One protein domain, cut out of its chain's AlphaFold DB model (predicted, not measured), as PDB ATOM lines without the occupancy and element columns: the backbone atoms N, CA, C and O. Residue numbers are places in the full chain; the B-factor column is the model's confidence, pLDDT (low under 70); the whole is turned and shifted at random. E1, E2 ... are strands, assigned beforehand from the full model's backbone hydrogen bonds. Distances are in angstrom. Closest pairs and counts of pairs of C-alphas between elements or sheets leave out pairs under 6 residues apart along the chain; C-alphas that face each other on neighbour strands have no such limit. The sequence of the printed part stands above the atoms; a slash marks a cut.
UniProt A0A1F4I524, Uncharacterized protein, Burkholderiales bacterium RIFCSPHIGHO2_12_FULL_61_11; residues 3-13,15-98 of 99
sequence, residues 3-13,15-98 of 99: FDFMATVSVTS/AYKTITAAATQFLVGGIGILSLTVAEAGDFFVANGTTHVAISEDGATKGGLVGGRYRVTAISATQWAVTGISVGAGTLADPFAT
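This is residues 3 to 13 and 15 to 98 of the 99 residues of an uncharacterized protein of Burkholderiales bacterium RIFCSPHIGHO2_12_FULL_61_11 (UniProt A0A1F4I524). Picture two layers of strands partly face to face: a twisted wall of five strands, E1, E6, E7, E3 and E4, and over one face of it a smaller sheet, the E2 and E5 pair, widened by a short pairing of residues 54 to 55 of E5 with residues 96 to 97. The strands in both layers run roughly along the longest axis. The printed part has 95 residues with no named helix and seven named strands, E1 to E7 along the chain; the class is all strand, though only 43 residues, under half, are in named elements. The larger sheet, in order E1, E6, E7, E3, E4, is mixed, and the smaller is antiparallel. The whole is compact, with a radius of gyration of the C-alphas of 12.5 A, and elongated, spanning 39 by 22 by 19 A.

Start at E1, residues 3 to 6, an edge strand antiparallel to E6, residues 69 to 74; N 3 and O 72 are 2.9 A apart, within hydrogen-bond range. E2, residues 16 to 19, is antiparallel to E5, residues 54 to 57, with N 18 and O 55 at 3.0 A. Next comes E3, residues 26 to 35, which bends by 65 degrees at residue 29. It forms a hairpin with E4, residues 42 to 46, the other edge strand, with N 33 and O 43 at 2.8 A. Look between the two sheets: the closest C-alphas of E3 and E5 are those of Leu 27 and Ala 54, 7.3 A apart. E6 forms a hairpin with E7, residues 79 to 88, with N 71 and O 83 at 2.8 A. E7 bends by 62 degrees at residue 84 and is parallel to E3, at 12 degrees, with N 82 and O 28 at 2.8 A. E5 and E7 are only just apart, at 8.5 A.

Find C-alpha 3 at (-28.176, -13.799, -52.094), where E1 begins its 10.2 A. E2 covers 9.9 A. Find C-alpha 26 at (-26.418, -1.923, -43.020); from there E3 runs 26.4 A to C-alpha 35. E4 spans 13.3 A, E5 9.7 A and E6 17.1 A. E7 runs 25.8 A and ends at C-alpha 88, at (-16.149, -22.194, -36.826).

The two C-alphas farthest apart are those of Ala 39 and Ala 77, 39.9 A. Residue 14 is not printed, in the link across the cut from E1 to E2; C-alphas 13 and 15 are 6.4 A apart. The link from E5 to E6 is long, with 11 residues. The mean pLDDT of the printed part is 96.3, and no printed residue is under 70.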
ATOM      1  N   PHE A   3     -29.345 -13.021 -51.697       98.19
ATOM      2  CA  PHE A   3     -28.176 -13.799 -52.094       98.19
ATOM      3  C   PHE A   3     -27.934 -14.904 -51.073       98.19
ATOM      4  O   PHE A   3     -28.047 -14.659 -49.871       98.19
ATOM      5  N   ASP A   4     -27.602 -16.096 -51.560       98.19
ATOM      6  CA  ASP A   4     -27.177 -17.221 -50.734       98.19
ATOM      7  C   ASP A   4     -25.666 -17.403 -50.859       98.19
ATOM      8  O   ASP A   4     -25.118 -17.409 -51.964       98.19
ATOM      9  N   PHE A   5     -25.009 -17.575 -49.718       97.88
ATOM     10  CA  PHE A   5     -23.583 -17.841 -49.614       97.88
ATOM     11  C   PHE A   5     -23.377 -19.193 -48.943       97.88
ATOM     12  O   PHE A   5     -24.081 -19.538 -47.991       97.88
ATOM     13  N   MET A   6     -22.415 -19.963 -49.447       97.56
ATOM     14  CA  MET A   6     -22.051 -21.261 -48.894       97.56
ATOM     15  C   MET A   6     -20.540 -21.465 -48.975       97.56
ATOM     16  O   MET A   6     -19.954 -21.363 -50.054       97.56
ATOM     17  N   ALA A   7     -19.927 -21.813 -47.846       97.38
ATOM     18  CA  ALA A   7     -18.541 -22.253 -47.789       97.38
ATOM     19  C   ALA A   7     -18.463 -23.721 -48.240       97.38
ATOM     20  O   ALA A   7     -18.811 -24.640 -47.495       97.38
ATOM     21  N   THR A   8     -18.036 -23.955 -49.482       97.12
ATOM     22  CA  THR A   8     -17.829 -25.311 -50.025       97.12
ATOM     23  C   THR A   8     -16.452 -25.881 -49.690       97.12
ATOM     24  O   THR A   8     -16.256 -27.093 -49.752       97.12
ATOM     25  N   VAL A   9     -15.517 -25.021 -49.288       97.38
ATOM     26  CA  VAL A   9     -14.202 -25.358 -48.734       97.38
ATOM     27  C   VAL A   9     -13.911 -24.418 -47.561       97.38
ATOM     28  O   VAL A   9     -14.534 -23.365 -47.452       97.38
ATOM     29  N   SER A  10     -13.009 -24.811 -46.663       97.88
ATOM     30  CA  SER A  10     -12.643 -23.986 -45.506       97.88
ATOM     31  C   SER A  10     -11.639 -22.898 -45.883       97.88
ATOM     32  O   SER A  10     -10.705 -23.150 -46.648       97.88
ATOM     33  N   VAL A  11     -11.779 -21.716 -45.284       97.56
ATOM     34  CA  VAL A  11     -10.742 -20.676 -45.322       97.56
ATOM     35  C   VAL A  11      -9.475 -21.206 -44.650       97.56
ATOM     36  O   VAL A  11      -9.512 -21.674 -43.516       97.56
ATOM     37  N   THR A  12      -8.340 -21.114 -45.341       95.81
ATOM     38  CA  THR A  12      -7.016 -21.450 -44.784       95.81
ATOM     39  C   THR A  12      -6.154 -20.215 -44.520       95.81
ATOM     40  O   THR A  12      -5.119 -20.311 -43.869       95.81
ATOM     41  N   SER A  13      -6.548 -19.057 -45.057       94.06
ATOM     42  CA  SER A  13      -5.874 -17.767 -44.888       94.06
ATOM     43  C   SER A  13      -6.811 -16.619 -45.272       94.06
ATOM     44  O   SER A  13      -7.651 -16.797 -46.153       94.06
ATOM     45  N   ALA A  15      -9.847 -14.218 -45.236       97.19
ATOM     46  CA  ALA A  15     -11.242 -14.355 -44.859       97.19
ATOM     47  C   ALA A  15     -12.138 -14.595 -46.080       97.19
ATOM     48  O   ALA A  15     -11.844 -14.105 -47.177       97.19
ATOM     49  N   TYR A  16     -13.274 -15.258 -45.867       97.81
ATOM     50  CA  TYR A  16     -14.441 -15.064 -46.724       97.81
ATOM     51  C   TYR A  16     -15.173 -13.814 -46.279       97.81
ATOM     52  O   TYR A  16     -15.497 -13.644 -45.104       97.81
ATOM     53  N   LYS A  17     -15.397 -12.913 -47.234       96.81
ATOM     54  CA  LYS A  17     -15.953 -11.601 -46.956       96.81
ATOM     55  C   LYS A  17     -17.184 -11.343 -47.802       96.81
ATOM     56  O   LYS A  17     -17.093 -11.234 -49.023       96.81
ATOM     57  N   THR A  18     -18.307 -11.177 -47.120       97.00
ATOM     58  CA  THR A  18     -19.562 -10.713 -47.707       97.00
ATOM     59  C   THR A  18     -19.786  -9.284 -47.250       97.00
ATOM     60  O   THR A  18     -19.886  -9.039 -46.053       97.00
ATOM     61  N   ILE A  19     -19.849  -8.337 -48.184       96.62
ATOM     62  CA  ILE A  19     -19.937  -6.900 -47.899       96.62
ATOM     63  C   ILE A  19     -21.092  -6.270 -48.682       96.62
ATOM     64  O   ILE A  19     -21.338  -6.623 -49.838       96.62
ATOM     65  N   THR A  20     -21.816  -5.346 -48.057       94.75
ATOM     66  CA  THR A  20     -22.821  -4.524 -48.740       94.75
ATOM     67  C   THR A  20     -22.156  -3.438 -49.598       94.75
ATOM     68  O   THR A  20     -20.985  -3.105 -49.439       94.75
ATOM     69  N   ALA A  21     -22.890  -2.874 -50.559       84.75
ATOM     70  CA  ALA A  21     -22.299  -2.016 -51.590       84.75
ATOM     71  C   ALA A  21     -21.856  -0.624 -51.096       84.75
ATOM     72  O   ALA A  21     -21.111   0.063 -51.792       84.75
ATOM     73  N   ALA A  22     -22.333  -0.178 -49.931       76.81
ATOM     74  CA  ALA A  22     -22.040   1.147 -49.397       76.81
ATOM     75  C   ALA A  22     -22.108   1.158 -47.868       76.81
ATOM     76  O   ALA A  22     -22.935   0.463 -47.279       76.81
ATOM     77  N   ALA A  23     -21.354   2.065 -47.237       80.75
ATOM     78  CA  ALA A  23     -21.411   2.349 -45.795       80.75
ATOM     79  C   ALA A  23     -22.739   2.993 -45.324       80.75
ATOM     80  O   ALA A  23     -22.809   3.612 -44.268       80.75
ATOM     81  N   THR A  24     -23.786   2.881 -46.141       88.44
ATOM     82  CA  THR A  24     -25.162   3.323 -45.898       88.44
ATOM     83  C   THR A  24     -26.167   2.172 -46.035       88.44
ATOM     84  O   THR A  24     -27.365   2.374 -45.840       88.44
ATOM     85  N   GLN A  25     -25.695   0.969 -46.385       95.62
ATOM     86  CA  GLN A  25     -26.479  -0.258 -46.450       95.62
ATOM     87  C   GLN A  25     -26.037  -1.198 -45.330       95.62
ATOM     88  O   GLN A  25     -25.013  -1.869 -45.442       95.62
ATOM     89  N   PHE A  26     -26.806  -1.242 -44.250       97.88
ATOM     90  CA  PHE A  26     -26.418  -1.923 -43.020       97.88
ATOM     91  C   PHE A  26     -27.003  -3.326 -42.916       97.88
ATOM     92  O   PHE A  26     -28.094  -3.618 -43.412       97.88
ATOM     93  N   LEU A  27     -26.269  -4.193 -42.231       98.25
ATOM     94  CA  LEU A  27     -26.708  -5.535 -41.895       98.25
ATOM     95  C   LEU A  27     -27.576  -5.506 -40.631       98.25
ATOM     96  O   LEU A  27     -27.245  -4.847 -39.643       98.25
ATOM     97  N   VAL A  28     -28.671  -6.257 -40.663       98.31
ATOM     98  CA  VAL A  28     -29.535  -6.583 -39.518       98.31
ATOM     99  C   VAL A  28     -29.766  -8.096 -39.472       98.31
ATOM    100  O   VAL A  28     -29.363  -8.818 -40.383       98.31
ATOM    101  N   GLY A  29     -30.439  -8.598 -38.437       97.69
ATOM    102  CA  GLY A  29     -30.598 -10.040 -38.240       97.69
ATOM    103  C   GLY A  29     -29.332 -10.654 -37.649       97.69
ATOM    104  O   GLY A  29     -28.593  -9.968 -36.947       97.69
ATOM    105  N   GLY A  30     -29.082 -11.935 -37.905       97.38
ATOM    106  CA  GLY A  30     -27.969 -12.620 -37.258       97.38
ATOM    107  C   GLY A  30     -27.570 -13.933 -37.907       97.38
ATOM    108  O   GLY A  30     -28.278 -14.483 -38.755       97.38
ATOM    109  N   ILE A  31     -26.408 -14.417 -37.488       97.94
ATOM    110  CA  ILE A  31     -25.822 -15.677 -37.928       97.94
ATOM    111  C   ILE A  31     -25.436 -16.500 -36.702       97.94
ATOM    112  O   ILE A  31     -24.799 -15.998 -35.774       97.94
ATOM    113  N   GLY A  32     -25.847 -17.767 -36.688       98.25
ATOM    114  CA  GLY A  32     -25.362 -18.722 -35.697       98.25
ATOM    115  C   GLY A  32     -24.026 -19.294 -36.144       98.25
ATOM    116  O   GLY A  32     -23.935 -19.772 -37.269       98.25
ATOM    117  N   ILE A  33     -23.003 -19.286 -35.302       98.31
ATOM    118  CA  ILE A  33     -21.757 -20.008 -35.572       98.31
ATOM    119  C   ILE A  33     -21.739 -21.251 -34.692       98.31
ATOM    120  O   ILE A  33     -21.950 -21.157 -33.486       98.31
ATOM    121  N   LEU A  34     -21.509 -22.416 -35.294       97.38
ATOM    122  CA  LEU A  34     -21.371 -23.686 -34.582       97.38
ATOM    123  C   LEU A  34     -19.895 -24.091 -34.536       97.38
ATOM    124  O   LEU A  34     -19.210 -24.027 -35.559       97.38
ATOM    125  N   SER A  35     -19.407 -24.499 -33.363       96.31
ATOM    126  CA  SER A  35     -18.004 -24.886 -33.170       96.31
ATOM    127  C   SER A  35     -17.777 -26.365 -33.492       96.31
ATOM    128  O   SER A  35     -18.511 -27.229 -33.018       96.31
ATOM    129  N   LEU A  36     -16.728 -26.677 -34.261       94.19
ATOM    130  CA  LEU A  36     -16.302 -28.064 -34.515       94.19
ATOM    131  C   LEU A  36     -15.335 -28.616 -33.465       94.19
ATOM    132  O   LEU A  36     -15.113 -29.823 -33.411       94.19
ATOM    133  N   THR A  37     -14.714 -27.749 -32.667       94.38
ATOM    134  CA  THR A  37     -13.664 -28.153 -31.718       94.38
ATOM    135  C   THR A  37     -14.104 -28.064 -30.263       94.38
ATOM    136  O   THR A  37     -13.371 -28.507 -29.381       94.38
ATOM    137  N   VAL A  38     -15.301 -27.531 -30.006       90.62
ATOM    138  CA  VAL A  38     -15.917 -27.472 -28.679       90.62
ATOM    139  C   VAL A  38     -17.297 -28.119 -28.769       90.62
ATOM    140  O   VAL A  38     -18.149 -27.669 -29.531       90.62
ATOM    141  N   ALA A  39     -17.503 -29.201 -28.018       89.56
ATOM    142  CA  ALA A  39     -18.769 -29.927 -28.013       89.56
ATOM    143  C   ALA A  39     -19.910 -29.044 -27.484       89.56
ATOM    144  O   ALA A  39     -19.715 -28.300 -26.526       89.56
ATOM    145  N   GLU A  40     -21.087 -29.144 -28.112       86.94
ATOM    146  CA  GLU A  40     -22.309 -28.413 -27.728       86.94
ATOM    147  C   GLU A  40     -22.152 -26.878 -27.692       86.94
ATOM    148  O   GLU A  40     -22.947 -26.183 -27.062       86.94
ATOM    149  N   ALA A  41     -21.156 -26.330 -28.398       90.31
ATOM    150  CA  ALA A  41     -20.904 -24.895 -28.450       90.31
ATOM    151  C   ALA A  41     -21.420 -24.262 -29.748       90.31
ATOM    152  O   ALA A  41     -21.059 -24.661 -30.862       90.31
ATOM    153  N   GLY A  42     -22.223 -23.217 -29.586       94.94
ATOM    154  CA  GLY A  42     -22.647 -22.345 -30.664       94.94
ATOM    155  C   GLY A  42     -23.093 -20.997 -30.120       94.94
ATOM    156  O   GLY A  42     -23.779 -20.941 -29.102       94.94
ATOM    157  N   ASP A  43     -22.723 -19.936 -30.826       97.56
ATOM    158  CA  ASP A  43     -23.075 -18.563 -30.480       97.56
ATOM    159  C   ASP A  43     -23.901 -17.946 -31.605       97.56
ATOM    160  O   ASP A  43     -23.686 -18.225 -32.788       97.56
ATOM    161  N   PHE A  44     -24.862 -17.098 -31.243       98.00
ATOM    162  CA  PHE A  44     -25.665 -16.354 -32.207       98.00
ATOM    163  C   PHE A  44     -25.272 -14.881 -32.179       98.00
ATOM    164  O   PHE A  44     -25.512 -14.183 -31.193       98.00
ATOM    165  N   PHE A  45     -24.685 -14.404 -33.274       98.50
ATOM    166  CA  PHE A  45     -24.239 -13.021 -33.409       98.50
ATOM    167  C   PHE A  45     -25.288 -12.215 -34.166       98.50
ATOM    168  O   PHE A  45     -25.840 -12.682 -35.165       98.50
ATOM    169  N   VAL A  46     -25.558 -10.994 -33.704       98.50
ATOM    170  CA  VAL A  46     -26.605 -10.120 -34.249       98.50
ATOM    171  C   VAL A  46     -25.972  -8.852 -34.807       98.50
ATOM    172  O   VAL A  46     -25.204  -8.175 -34.127       98.50
ATOM    173  N   ALA A  47     -26.315  -8.508 -36.045       98.06
ATOM    174  CA  ALA A  47     -25.847  -7.280 -36.662       98.06
ATOM    175  C   ALA A  47     -26.558  -6.052 -36.073       98.06
ATOM    176  O   ALA A  47     -27.756  -6.078 -35.792       98.06
ATOM    177  N   ASN A  48     -25.821  -4.951 -35.915       96.88
ATOM    178  CA  ASN A  48     -26.290  -3.786 -35.165       96.88
ATOM    179  C   ASN A  48     -27.171  -2.803 -35.962       96.88
ATOM    180  O   ASN A  48     -27.662  -1.831 -35.389       96.88
ATOM    181  N   GLY A  49     -27.332  -2.994 -37.276       96.44
ATOM    182  CA  GLY A  49     -28.151  -2.137 -38.136       96.44
ATOM    183  C   GLY A  49     -27.653  -0.706 -38.355       96.44
ATOM    184  O   GLY A  49     -28.398   0.085 -38.929       96.44
ATOM    185  N   THR A  50     -26.439  -0.359 -37.909       95.62
ATOM    186  CA  THR A  50     -25.919   1.022 -37.939       95.62
ATOM    187  C   THR A  50     -24.486   1.156 -38.442       95.62
ATOM    188  O   THR A  50     -24.197   2.107 -39.155       95.62
ATOM    189  N   THR A  51     -23.578   0.246 -38.090       96.19
ATOM    190  CA  THR A  51     -22.181   0.276 -38.567       96.19
ATOM    191  C   THR A  51     -21.751  -1.028 -39.221       96.19
ATOM    192  O   THR A  51     -20.779  -1.038 -39.970       96.19
ATOM    193  N   HIS A  52     -22.469  -2.126 -38.975       98.00
ATOM    194  CA  HIS A  52     -22.165  -3.414 -39.584       98.00
ATOM    195  C   HIS A  52     -22.571  -3.413 -41.058       98.00
ATOM    196  O   HIS A  52     -23.742  -3.228 -41.391       98.00
ATOM    197  N   VAL A  53     -21.593  -3.637 -41.932       97.81
ATOM    198  CA  VAL A  53     -21.751  -3.659 -43.398       97.81
ATOM    199  C   VAL A  53     -21.134  -4.904 -44.027       97.81
ATOM    200  O   VAL A  53     -21.354  -5.174 -45.205       97.81
ATOM    201  N   ALA A  54     -20.383  -5.684 -43.247       97.88
ATOM    202  CA  ALA A  54     -19.749  -6.903 -43.707       97.88
ATOM    203  C   ALA A  54     -19.901  -8.056 -42.712       97.88
ATOM    204  O   ALA A  54     -20.053  -7.843 -41.510       97.88
ATOM    205  N   ILE A  55     -19.803  -9.271 -43.244       98.31
ATOM    206  CA  ILE A  55     -19.536 -10.521 -42.533       98.31
ATOM    207  C   ILE A  55     -18.144 -10.966 -42.990       98.31
ATOM    208  O   ILE A  55     -17.913 -11.105 -44.194       98.31
ATOM    209  N   SER A  56     -17.215 -11.144 -42.051       98.00
ATOM    210  CA  SER A  56     -15.821 -11.516 -42.313       98.00
ATOM    211  C   SER A  56     -15.456 -12.779 -41.536       98.00
ATOM    212  O   SER A  56     -15.176 -12.725 -40.340       98.00
ATOM    213  N   GLU A  57     -15.424 -13.901 -42.245       98.38
ATOM    214  CA  GLU A  57     -15.217 -15.242 -41.699       98.38
ATOM    215  C   GLU A  57     -13.757 -15.680 -41.890       98.38
ATOM    216  O   GLU A  57     -13.273 -15.718 -43.020       98.38
ATOM    217  N   ASP A  58     -13.045 -15.999 -40.807       97.75
ATOM    218  CA  ASP A  58     -11.578 -16.154 -40.778       97.75
ATOM    219  C   ASP A  58     -11.070 -17.604 -40.895       97.75
ATOM    220  O   ASP A  58      -9.864 -17.847 -40.850       97.75
ATOM    221  N   GLY A  59     -11.972 -18.573 -41.045       97.38
ATOM    222  CA  GLY A  59     -11.641 -20.001 -41.019       97.38
ATOM    223  C   GLY A  59     -11.404 -20.551 -39.615       97.38
ATOM    224  O   GLY A  59     -10.901 -21.664 -39.478       97.38
ATOM    225  N   ALA A  60     -11.734 -19.789 -38.571       96.38
ATOM    226  CA  ALA A  60     -11.549 -20.173 -37.182       96.38
ATOM    227  C   ALA A  60     -12.718 -19.676 -36.319       96.38
ATOM    228  O   ALA A  60     -13.820 -20.227 -36.387       96.38
ATOM    229  N   THR A  61     -12.497 -18.668 -35.475       97.25
ATOM    230  CA  THR A  61     -13.458 -18.250 -34.446       97.25
ATOM    231  C   THR A  61     -14.635 -17.468 -35.024       97.25
ATOM    232  O   THR A  61     -15.702 -17.449 -34.413       97.25
ATOM    233  N   LYS A  62     -14.480 -16.876 -36.215       97.94
ATOM    234  CA  LYS A  62     -15.517 -16.089 -36.904       97.94
ATOM    235  C   LYS A  62     -16.244 -16.865 -38.003       97.94
ATOM    236  O   LYS A  62     -16.945 -16.271 -38.816       97.94
ATOM    237  N   GLY A  63     -16.085 -18.185 -38.042       98.00
ATOM    238  CA  GLY A  63     -16.706 -19.039 -39.050       98.00
ATOM    239  C   GLY A  63     -15.824 -19.254 -40.281       98.00
ATOM    240  O   GLY A  63     -14.614 -19.042 -40.233       98.00
ATOM    241  N   GLY A  64     -16.419 -19.655 -41.407       97.50
ATOM    242  CA  GLY A  64     -15.701 -19.833 -42.681       97.50
ATOM    243  C   GLY A  64     -15.090 -21.223 -42.876       97.50
ATOM    244  O   GLY A  64     -14.318 -21.438 -43.814       97.50
ATOM    245  N   LEU A  65     -15.439 -22.181 -42.017       97.88
ATOM    246  CA  LEU A  65     -15.204 -23.595 -42.280       97.88
ATOM    247  C   LEU A  65     -16.288 -24.159 -43.208       97.88
ATOM    248  O   LEU A  65     -17.404 -23.638 -43.310       97.88
ATOM    249  N   VAL A  66     -15.939 -25.245 -43.894       97.50
ATOM    250  CA  VAL A  66     -16.821 -25.941 -44.834       97.50
ATOM    251  C   VAL A  66     -18.193 -26.264 -44.226       97.50
ATOM    252  O   VAL A  66     -18.306 -26.711 -43.086       97.50
ATOM    253  N   GLY A  67     -19.248 -26.055 -45.015       95.44
ATOM    254  CA  GLY A  67     -20.636 -26.337 -44.639       95.44
ATOM    255  C   GLY A  67     -21.407 -25.139 -44.079       95.44
ATOM    256  O   GLY A  67     -22.636 -25.205 -44.006       95.44
ATOM    257  N   GLY A  68     -20.726 -24.033 -43.750       96.94
ATOM    258  CA  GLY A  68     -21.381 -22.762 -43.429       96.94
ATOM    259  C   GLY A  68     -22.260 -22.276 -44.586       96.94
ATOM    260  O   GLY A  68     -21.867 -22.371 -45.752       96.94
ATOM    261  N   ARG A  69     -23.465 -21.788 -44.273       97.94
ATOM    262  CA  ARG A  69     -24.434 -21.272 -45.245       97.94
ATOM    263  C   ARG A  69     -25.350 -20.209 -44.644       97.94
ATOM    264  O   ARG A  69     -26.000 -20.423 -43.617       97.94
ATOM    265  N   TYR A  70     -25.489 -19.090 -45.336       98.50
ATOM    266  CA  TYR A  70     -26.393 -18.022 -44.923       98.50
ATOM    267  C   TYR A  70     -26.966 -17.272 -46.118       98.50
ATOM    268  O   TYR A  70     -26.399 -17.248 -47.210       98.50
ATOM    269  N   ARG A  71     -28.114 -16.644 -45.874       98.56
ATOM    270  CA  ARG A  71     -28.825 -15.786 -46.811       98.56
ATOM    271  C   ARG A  71     -28.742 -14.342 -46.353       98.56
ATOM    272  O   ARG A  71     -28.954 -14.045 -45.177       98.56
ATOM    273  N   VAL A  72     -28.536 -13.443 -47.306       98.19
ATOM    274  CA  VAL A  72     -28.617 -11.994 -47.108       98.19
ATOM    275  C   VAL A  72     -29.760 -11.453 -47.965       98.19
ATOM    276  O   VAL A  72     -29.749 -11.595 -49.186       98.19
ATOM    277  N   THR A  73     -30.779 -10.866 -47.335       98.50
ATOM    278  CA  THR A  73     -32.024 -10.423 -47.989       98.50
ATOM    279  C   THR A  73     -32.202  -8.917 -47.858       98.50
ATOM    280  O   THR A  73     -32.213  -8.399 -46.747       98.50
ATOM    281  N   ALA A  74     -32.396  -8.204 -48.966       97.62
ATOM    282  CA  ALA A  74     -32.755  -6.789 -48.926       97.62
ATOM    283  C   ALA A  74     -34.171  -6.643 -48.358       97.62
ATOM    284  O   ALA A  74     -35.123  -7.150 -48.959       97.62
ATOM    285  N   ILE A  75     -34.295  -5.944 -47.229       97.56
ATOM    286  CA  ILE A  75     -35.580  -5.663 -46.569       97.56
ATOM    287  C   ILE A  75     -36.003  -4.197 -46.722       97.56
ATOM    288  O   ILE A  75     -37.176  -3.870 -46.568       97.56
ATOM    289  N   SER A  76     -35.058  -3.317 -47.060       96.12
ATOM    290  CA  SER A  76     -35.296  -1.919 -47.422       96.12
ATOM    291  C   SER A  76     -34.184  -1.425 -48.360       96.12
ATOM    292  O   SER A  76     -33.288  -2.185 -48.727       96.12
ATOM    293  N   ALA A  77     -34.212  -0.144 -48.740       94.19
ATOM    294  CA  ALA A  77     -33.142   0.471 -49.531       94.19
ATOM    295  C   ALA A  77     -31.797   0.575 -48.777       94.19
ATOM    296  O   ALA A  77     -30.749   0.719 -49.409       94.19
ATOM    297  N   THR A  78     -31.824   0.511 -47.443       96.12
ATOM    298  CA  THR A  78     -30.664   0.733 -46.564       96.12
ATOM    299  C   THR A  78     -30.368  -0.442 -45.639       96.12
ATOM    300  O   THR A  78     -29.411  -0.371 -44.873       96.12
ATOM    301  N   GLN A  79     -31.159  -1.519 -45.672       97.12
ATOM    302  CA  GLN A  79     -30.987  -2.650 -44.762       97.12
ATOM    303  C   GLN A  79     -31.067  -4.006 -45.454       97.12
ATOM    304  O   GLN A  79     -31.947  -4.277 -46.279       97.12
ATOM    305  N   TRP A  80     -30.164  -4.879 -45.017       98.25
ATOM    306  CA  TRP A  80     -30.035  -6.258 -45.455       98.25
ATOM    307  C   TRP A  80     -30.111  -7.196 -44.249       98.25
ATOM    308  O   TRP A  80     -29.283  -7.128 -43.345       98.25
ATOM    309  N   ALA A  81     -31.110  -8.073 -44.227       98.25
ATOM    310  CA  ALA A  81     -31.291  -9.060 -43.174       98.25
ATOM    311  C   ALA A  81     -30.456 -10.317 -43.441       98.25
ATOM    312  O   ALA A  81     -30.565 -10.923 -44.511       98.25
ATOM    313  N   VAL A  82     -29.665 -10.717 -42.450       98.56
ATOM    314  CA  VAL A  82     -28.860 -11.941 -42.441       98.56
ATOM    315  C   VAL A  82     -29.604 -13.034 -41.680       98.56
ATOM    316  O   VAL A  82     -30.148 -12.794 -40.600       98.56
ATOM    317  N   THR A  83     -29.632 -14.238 -42.249       98.38
ATOM    318  CA  THR A  83     -30.143 -15.443 -41.590       98.38
ATOM    319  C   THR A  83     -29.365 -16.670 -42.047       98.38
ATOM    320  O   THR A  83     -29.056 -16.813 -43.231       98.38
ATOM    321  N   GLY A  84     -29.047 -17.571 -41.122       97.94
ATOM    322  CA  GLY A  84     -28.372 -18.825 -41.430       97.94
ATOM    323  C   GLY A  84     -27.357 -19.213 -40.369       97.94
ATOM    324  O   GLY A  84     -27.423 -18.747 -39.228       97.94
ATOM    325  N   ILE A  85     -26.432 -20.080 -40.770       97.69
ATOM    326  CA  ILE A  85     -25.380 -20.607 -39.909       97.69
ATOM    327  C   ILE A  85     -24.007 -20.503 -40.575       97.69
ATOM    328  O   ILE A  85     -23.885 -20.642 -41.788       97.69
ATOM    329  N   SER A  86     -22.960 -20.337 -39.783       97.94
ATOM    330  CA  SER A  86     -21.581 -20.593 -40.185       97.94
ATOM    331  C   SER A  86     -20.976 -21.686 -39.310       97.94
ATOM    332  O   SER A  86     -21.541 -22.088 -38.289       97.94
ATOM    333  N   VAL A  87     -19.830 -22.195 -39.738       98.06
ATOM    334  CA  VAL A  87     -19.080 -23.233 -39.041       98.06
ATOM    335  C   VAL A  87     -17.724 -22.655 -38.672       98.06
ATOM    336  O   VAL A  87     -17.013 -22.150 -39.539       98.06
ATOM    337  N   GLY A  88     -17.389 -22.715 -37.387       97.69
ATOM    338  CA  GLY A  88     -16.149 -22.194 -36.826       97.69
ATOM    339  C   GLY A  88     -15.486 -23.178 -35.866       97.69
ATOM    340  O   GLY A  88     -15.837 -24.359 -35.798       97.69
ATOM    341  N   ALA A  89     -14.505 -22.691 -35.117       97.00
ATOM    342  CA  ALA A  89     -13.747 -23.469 -34.147       97.00
ATOM    343  C   ALA A  89     -13.291 -22.602 -32.966       97.00
ATOM    344  O   ALA A  89     -13.087 -21.398 -33.097       97.00
ATOM    345  N   GLY A  90     -13.070 -23.242 -31.818       95.19
ATOM    346  CA  GLY A  90     -12.579 -22.611 -30.596       95.19
ATOM    347  C   GLY A  90     -13.655 -21.782 -29.899       95.19
ATOM    348  O   GLY A  90     -14.837 -22.123 -29.946       95.19
ATOM    349  N   THR A  91     -13.224 -20.706 -29.236       95.44
ATOM    350  CA  THR A  91     -14.112 -19.681 -28.674       95.44
ATOM    351  C   THR A  91     -14.577 -18.769 -29.796       95.44
ATOM    352  O   THR A  91     -13.761 -18.081 -30.405       95.44
ATOM    353  N   LEU A  92     -15.875 -18.786 -30.074       98.19
ATOM    354  CA  LEU A  92     -16.455 -18.094 -31.215       98.19
ATOM    355  C   LEU A  92     -16.426 -16.574 -31.013       98.19
ATOM    356  O   LEU A  92     -16.433 -16.072 -29.889       98.19
ATOM    357  N   ALA A  93     -16.360 -15.838 -32.118       97.88
ATOM    358  CA  ALA A  93     -16.245 -14.388 -32.119       97.88
ATOM    359  C   ALA A  93     -17.164 -13.756 -33.167       97.88
ATOM    360  O   ALA A  93     -17.498 -14.379 -34.174       97.88
ATOM    361  N   ASP A  94     -17.522 -12.490 -32.934       98.06
ATOM    362  CA  ASP A  94     -18.393 -11.729 -33.827       98.06
ATOM    363  C   ASP A  94     -17.772 -11.618 -35.240       98.06
ATOM    364  O   ASP A  94     -16.657 -11.084 -35.383       98.06
ATOM    365  N   PRO A  95     -18.455 -12.132 -36.285       98.25
ATOM    366  CA  PRO A  95     -17.993 -12.024 -37.660       98.25
ATOM    367  C   PRO A  95     -18.385 -10.691 -38.310       98.25
ATOM    368  O   PRO A  95     -17.896 -10.388 -39.401       98.25
ATOM    369  N   PHE A  96     -19.278  -9.902 -37.703       98.44
ATOM    370  CA  PHE A  96     -19.714  -8.644 -38.287       98.44
ATOM    371  C   PHE A  96     -18.619  -7.581 -38.204       98.44
ATOM    372  O   PHE A  96     -17.909  -7.437 -37.209       98.44
ATOM    373  N   ALA A  97     -18.484  -6.820 -39.285       97.38
ATOM    374  CA  ALA A  97     -17.451  -5.807 -39.430       97.38
ATOM    375  C   ALA A  97     -17.997  -4.521 -40.062       97.38
ATOM    376  O   ALA A  97     -19.050  -4.497 -40.709       97.38
ATOM    377  N   THR A  98     -17.243  -3.440 -39.874       95.81
ATOM    378  CA  THR A  98     -17.531  -2.099 -40.407       95.81
ATOM    379  C   THR A  98     -16.901  -1.844 -41.779       95.81
ATOM    380  O   THR A  98     -16.982  -0.733 -42.302       95.81
TER     381      THR A  98